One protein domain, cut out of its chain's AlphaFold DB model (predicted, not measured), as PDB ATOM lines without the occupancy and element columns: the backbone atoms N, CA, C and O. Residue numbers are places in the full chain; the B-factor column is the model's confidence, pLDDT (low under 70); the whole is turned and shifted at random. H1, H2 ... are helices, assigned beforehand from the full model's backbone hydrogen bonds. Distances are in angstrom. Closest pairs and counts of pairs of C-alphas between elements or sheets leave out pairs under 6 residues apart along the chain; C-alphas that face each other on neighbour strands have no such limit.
ATOM      1  N   LEU A 984      33.777 -49.996  54.386       70.00
ATOM      2  CA  LEU A 984      33.677 -48.855  53.465       70.00
ATOM      3  C   LEU A 984      34.761 -48.856  52.382       70.00
ATOM      4  O   LEU A 984      34.590 -48.199  51.361       70.00
ATOM      5  N   VAL A 985      35.855 -49.592  52.593       70.69
ATOM      6  CA  VAL A 985      36.992 -49.719  51.667       70.69
ATOM      7  C   VAL A 985      37.474 -51.177  51.663       70.69
ATOM      8  O   VAL A 985      37.398 -51.853  52.692       70.69
ATOM      9  N   ASP A 986      37.965 -51.671  50.523       70.88
ATOM     10  CA  ASP A 986      38.506 -53.032  50.381       70.88
ATOM     11  C   ASP A 986      39.743 -53.269  51.288       70.88
ATOM     12  O   ASP A 986      40.602 -52.387  51.408       70.88
ATOM     13  N   PRO A 987      39.899 -54.452  51.921       65.81
ATOM     14  CA  PRO A 987      41.057 -54.771  52.767       65.81
ATOM     15  C   PRO A 987      42.420 -54.697  52.052       65.81
ATOM     16  O   PRO A 987      43.445 -54.583  52.731       65.81
ATOM     17  N   GLY A 988      42.459 -54.747  50.713       66.88
ATOM     18  CA  GLY A 988      43.679 -54.609  49.911       66.88
ATOM     19  C   GLY A 988      44.160 -53.167  49.688       66.88
ATOM     20  O   GLY A 988      45.303 -52.972  49.263       66.88
ATOM     21  N   GLU A 989      43.340 -52.155  49.989       69.62
ATOM     22  CA  GLU A 989      43.628 -50.750  49.680       69.62
ATOM     23  C   GLU A 989      44.621 -50.122  50.682       69.62
ATOM     24  O   GLU A 989      44.458 -50.192  51.907       69.62
ATOM     25  N   ARG A 990      45.676 -49.480  50.156       68.12
ATOM     26  CA  ARG A 990      46.762 -48.872  50.955       68.12
ATOM     27  C   ARG A 990      46.718 -47.347  51.022       68.12
ATOM     28  O   ARG A 990      47.548 -46.763  51.712       68.12
ATOM     29  N   ASN A 991      45.807 -46.689  50.307       77.88
ATOM     30  CA  ASN A 991      45.760 -45.231  50.256       77.88
ATOM     31  C   ASN A 991      44.944 -44.652  51.438       77.88
ATOM     32  O   ASN A 991      43.717 -44.789  51.449       77.88
ATOM     33  N   PRO A 992      45.573 -43.973  52.421       71.88
ATOM     34  CA  PRO A 992      44.882 -43.484  53.618       71.88
ATOM     35  C   PRO A 992      43.894 -42.346  53.320       71.88
ATOM     36  O   PRO A 992      42.916 -42.180  54.042       71.88
ATOM     37  N   LEU A 993      44.101 -41.590  52.234       77.56
ATOM     38  CA  LEU A 993      43.203 -40.497  51.841       77.56
ATOM     39  C   LEU A 993      41.865 -41.015  51.297       77.56
ATOM     40  O   LEU A 993      40.838 -40.365  51.481       77.56
ATOM     41  N   LYS A 994      41.858 -42.200  50.665       75.00
ATOM     42  CA  LYS A 994      40.617 -42.863  50.233       75.00
ATOM     43  C   LYS A 994      39.791 -43.319  51.440       75.00
ATOM     44  O   LYS A 994      38.579 -43.127  51.449       75.00
ATOM     45  N   ALA A 995      40.452 -43.840  52.476       74.69
ATOM     46  CA  ALA A 995      39.810 -44.225  53.735       74.69
ATOM     47  C   ALA A 995      39.240 -43.022  54.508       74.69
ATOM     48  O   ALA A 995      38.108 -43.083  54.983       74.69
ATOM     49  N   GLU A 996      39.981 -41.911  54.578       79.56
ATOM     50  CA  GLU A 996      39.509 -40.668  55.206       79.56
ATOM     51  C   GLU A 996      38.275 -40.101  54.486       79.56
ATOM     52  O   GLU A 996      37.277 -39.773  55.128       79.56
ATOM     53  N   LEU A 997      38.301 -40.042  53.149       79.75
ATOM     54  CA  LEU A 997      37.167 -39.563  52.356       79.75
ATOM     55  C   LEU A 997      35.924 -40.447  52.539       79.75
ATOM     56  O   LEU A 997      34.823 -39.919  52.671       79.75
ATOM     57  N   ALA A 998      36.090 -41.771  52.585       75.50
ATOM     58  CA  ALA A 998      34.981 -42.699  52.793       75.50
ATOM     59  C   ALA A 998      34.318 -42.513  54.172       75.50
ATOM     60  O   ALA A 998      33.093 -42.432  54.255       75.50
ATOM     61  N   LEU A 999      35.111 -42.357  55.238       77.62
ATOM     62  CA  LEU A 999      34.592 -42.085  56.586       77.62
ATOM     63  C   LEU A 999      33.874 -40.728  56.667       77.62
ATOM     64  O   LEU A 999      32.794 -40.629  57.246       77.62
ATOM     65  N   LEU A1000      34.424 -39.687  56.031       78.94
ATOM     66  CA  LEU A1000      33.810 -38.354  56.004       78.94
ATOM     67  C   LEU A1000      32.488 -38.313  55.226       78.94
ATOM     68  O   LEU A1000      31.596 -37.535  55.572       78.94
ATOM     69  N   LEU A1001      32.356 -39.112  54.164       78.19
ATOM     70  CA  LEU A1001      31.118 -39.204  53.387       78.19
ATOM     71  C   LEU A1001      30.015 -39.982  54.130       78.19
ATOM     72  O   LEU A1001      28.835 -39.705  53.900       78.19
ATOM     73  N   GLU A1002      30.392 -40.906  55.022       75.88
ATOM     74  CA  GLU A1002      29.477 -41.674  55.879       75.88
ATOM     75  C   GLU A1002      28.971 -40.858  57.081       75.88
ATOM     76  O   GLU A1002      27.767 -40.830  57.339       75.88
ATOM     77  N   GLU A1003      29.860 -40.174  57.808       72.12
ATOM     78  CA  GLU A1003      29.501 -39.481  59.059       72.12
ATOM     79  C   GLU A1003      28.739 -38.164  58.842       72.12
ATOM     80  O   GLU A1003      28.161 -37.608  59.779       72.12
ATOM     81  N   ARG A1004      28.711 -37.640  57.611       75.12
ATOM     82  CA  ARG A1004      28.101 -36.342  57.317       75.12
ATOM     83  C   ARG A1004      26.614 -36.459  56.978       75.12
ATOM     84  O   ARG A1004      26.218 -37.130  56.028       75.12
ATOM     85  N   GLU A1005      25.779 -35.709  57.695       70.06
ATOM     86  CA  GLU A1005      24.361 -35.557  57.356       70.06
ATOM     87  C   GLU A1005      24.186 -34.659  56.119       70.06
ATOM     88  O   GLU A1005      24.563 -33.484  56.111       70.06
ATOM     89  N   TRP A1006      23.620 -35.220  55.047       76.19
ATOM     90  CA  TRP A1006      23.450 -34.517  53.776       76.19
ATOM     91  C   TRP A1006      22.114 -33.755  53.726       76.19
ATOM     92  O   TRP A1006      21.057 -34.371  53.878       76.19
ATOM     93  N   PRO A1007      22.124 -32.435  53.457       70.06
ATOM     94  CA  PRO A1007      20.934 -31.585  53.542       70.06
ATOM     95  C   PRO A1007      19.916 -31.797  52.409       70.06
ATOM     96  O   PRO A1007      18.786 -31.327  52.517       70.06
ATOM     97  N   SER A1008      20.279 -32.493  51.323       75.94
ATOM     98  CA  SER A1008      19.353 -32.827  50.236       75.94
ATOM     99  C   SER A1008      19.392 -34.321  49.880       75.94
ATOM    100  O   SER A1008      20.454 -34.951  49.914       75.94
ATOM    101  N   PRO A1009      18.246 -34.917  49.499       71.81
ATOM    102  CA  PRO A1009      18.171 -36.338  49.157       71.81
ATOM    103  C   PRO A1009      18.891 -36.683  47.843       71.81
ATOM    104  O   PRO A1009      19.214 -37.846  47.622       71.81
ATOM    105  N   THR A1010      19.153 -35.697  46.979       73.50
ATOM    106  CA  THR A1010      19.952 -35.866  45.756       73.50
ATOM    107  C   THR A1010      21.440 -35.978  46.077       73.50
ATOM    108  O   THR A1010      22.064 -36.948  45.668       73.50
ATOM    109  N   LEU A1011      21.977 -35.088  46.920       74.44
ATOM    110  CA  LEU A1011      23.374 -35.154  47.365       74.44
ATOM    111  C   LEU A1011      23.661 -36.417  48.181       74.44
ATOM    112  O   LEU A1011      24.740 -36.985  48.076       74.44
ATOM    113  N   LYS A1012      22.676 -36.898  48.951       76.44
ATOM    114  CA  LYS A1012      22.786 -38.181  49.655       76.44
ATOM    115  C   LYS A1012      22.917 -39.366  48.690       76.44
ATOM    116  O   LYS A1012      23.663 -40.297  48.977       76.44
ATOM    117  N   LYS A1013      22.214 -39.333  47.548       78.12
ATOM    118  CA  LYS A1013      22.354 -40.354  46.497       78.12
ATOM    119  C   LYS A1013      23.715 -40.266  45.815       78.12
ATOM    120  O   LYS A1013      24.376 -41.289  45.677       78.12
ATOM    121  N   ASP A1014      24.168 -39.065  45.474       77.56
ATOM    122  CA  ASP A1014      25.482 -38.873  44.852       77.56
ATOM    123  C   ASP A1014      26.617 -39.315  45.795       77.56
ATOM    124  O   ASP A1014      27.528 -40.027  45.378       77.56
ATOM    125  N   ALA A1015      26.515 -39.008  47.094       74.25
ATOM    126  CA  ALA A1015      27.451 -39.483  48.113       74.25
ATOM    127  C   ALA A1015      27.450 -41.016  48.246       74.25
ATOM    128  O   ALA A1015      28.517 -41.612  48.381       74.25
ATOM    129  N   SER A1016      26.285 -41.673  48.148       75.81
ATOM    130  CA  SER A1016      26.219 -43.142  48.143       75.81
ATOM    131  C   SER A1016      26.857 -43.767  46.897       75.81
ATOM    132  O   SER A1016      27.545 -44.773  47.017       75.81
ATOM    133  N   VAL A1017      26.725 -43.131  45.726       78.88
ATOM    134  CA  VAL A1017      27.382 -43.582  44.485       78.88
ATOM    135  C   VAL A1017      28.905 -43.467  44.598       78.88
ATOM    136  O   VAL A1017      29.622 -44.370  44.173       78.88
ATOM    137  N   VAL A1018      29.409 -42.389  45.205       73.62
ATOM    138  CA  VAL A1018      30.851 -42.203  45.440       73.62
ATOM    139  C   VAL A1018      31.381 -43.188  46.490       73.62
ATOM    140  O   VAL A1018      32.473 -43.719  46.313       73.62
ATOM    141  N   LEU A1019      30.616 -43.490  47.543       75.44
ATOM    142  CA  LEU A1019      30.973 -44.529  48.519       75.44
ATOM    143  C   LEU A1019      31.032 -45.925  47.884       75.44
ATOM    144  O   LEU A1019      31.963 -46.678  48.152       75.44
ATOM    145  N   ASP A1020      30.085 -46.258  47.007       74.75
ATOM    146  CA  ASP A1020      30.097 -47.534  46.284       74.75
ATOM    147  C   ASP A1020      31.243 -47.614  45.263       74.75
ATOM    148  O   ASP A1020      31.821 -48.684  45.067       74.75
ATOM    149  N   TRP A1021      31.642 -46.486  44.669       76.00
ATOM    150  CA  TRP A1021      32.851 -46.400  43.845       76.00
ATOM    151  C   TRP A1021      34.132 -46.590  44.674       76.00
ATOM    152  O   TRP A1021      35.004 -47.360  44.273       76.00
ATOM    153  N   LEU A1022      34.225 -45.983  45.862       70.06
ATOM    154  CA  LEU A1022      35.369 -46.132  46.779       70.06
ATOM    155  C   LEU A1022      35.524 -47.556  47.349       70.06
ATOM    156  O   LEU A1022      36.615 -47.920  47.788       70.06
ATOM    157  N   ARG A1023      34.463 -48.371  47.313       71.38
ATOM    158  CA  ARG A1023      34.500 -49.807  47.643       71.38
ATOM    159  C   ARG A1023      35.090 -50.678  46.529       71.38
ATOM    160  O   ARG A1023      35.413 -51.836  46.783       71.38
ATOM    161  N   SER A1024      35.207 -50.162  45.304       68.25
ATOM    162  CA  SER A1024      35.814 -50.888  44.185       68.25
ATOM    163  C   SER A1024      37.346 -50.785  44.216       68.25
ATOM    164  O   SER A1024      37.901 -49.772  44.631       68.25
ATOM    165  N   VAL A1025      38.045 -51.857  43.816       59.59
ATOM    166  CA  VAL A1025      39.516 -51.934  43.879       59.59
ATOM    167  C   VAL A1025      40.142 -50.888  42.957       59.59
ATOM    168  O   VAL A1025      39.892 -50.883  41.750       59.59
ATOM    169  N   SER A1026      41.009 -50.044  43.516       58.66
ATOM    170  CA  SER A1026      41.780 -49.054  42.762       58.66
ATOM    171  C   SER A1026      42.662 -49.737  41.717       58.66
ATOM    172  O   SER A1026      43.537 -50.535  42.059       58.66
ATOM    173  N   THR A1027      42.481 -49.414  40.436       53.78
ATOM    174  CA  THR A1027      43.458 -49.804  39.408       53.78
ATOM    175  C   THR A1027      44.624 -48.816  39.395       53.78
ATOM    176  O   THR A1027      44.470 -47.654  39.755       53.78
ATOM    177  N   THR A1028      45.812 -49.268  38.990       49.06
ATOM    178  CA  THR A1028      47.097 -48.539  39.075       49.06
ATOM    179  C   THR A1028      47.210 -47.273  38.203       49.06
ATOM    180  O   THR A1028      48.317 -46.784  37.992       49.06
ATOM    181  N   LEU A1029      46.103 -46.769  37.654       44.62
ATOM    182  CA  LEU A1029      46.037 -45.577  36.800       44.62
ATOM    183  C   LEU A1029      45.211 -44.423  37.403       44.62
ATOM    184  O   LEU A1029      45.004 -43.430  36.711       44.62
ATOM    185  N   GLU A1030      44.796 -44.516  38.673       44.66
ATOM    186  CA  GLU A1030      44.136 -43.428  39.423       44.66
ATOM    187  C   GLU A1030      44.942 -42.931  40.625       44.66
ATOM    188  O   GLU A1030      45.367 -43.772  41.456       44.66
TER     189      GLU A1030
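This is residues 984 to 1030 of the 1030 residues of the protein "DNA-directed RNA polymerase III subunit RPC3" of Leishmania donovani (UniProt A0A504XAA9). Two helices, H1 and H2, lie side by side as a helical hairpin, shifted lengthwise against each other, with the turn of residues 1004 to 1008 at one end. At the other end of the hairpin H1 begins and H2 ends: residues 984 to 991, with no named element, start beside H1, run out to that end and turn back into H1, and residues 1023 to 1030 trail off there after H2. The printed part has 47 residues, with two named helices, H1 then H2, and no named strand; its class is all helix. It is only just compact, close to loose, with a radius of gyration of the C-alphas of 11.4 A, and it is a rod that spans 33 by 16 by 15 A.

Begin at C-alpha 984, at (33.677, -48.855, 53.465), and read on to C-alpha 992 at (44.882, -43.484, 53.618). There H1 begins, residues 992 to 1003, 16.8 A from first to last C-alpha. Past residues 1004 to 1008, find C-alpha 1009 at (18.171, -36.338, 49.157), where H2 begins; it holds residues 1009 to 1022 and measures 19.9 A, ending at C-alpha 1022, at (35.369, -46.132, 46.779).

H1 and H2 touch, and their closest C-alphas, those of Ala 998 and Leu 1019, are 6.1 A apart. Their lines stand at a shallow tilt of 29 degrees, and they run opposite ways. Their centres are 12.4 A apart. The link between them, five residues, is tight. In H1 and H2 every backbone O i to N i+4 pair is within hydrogen-bond range.

The two C-alphas farthest apart are those of Pro 1007 and Thr 1028, 34.4 A. The printed part has no cut and ends at Glu 1030, the chain's last residue. In the B-factor column you find a mean pLDDT of the printed part of 71.2; residues 987 to 990 and 1024 to 1030 are under 70.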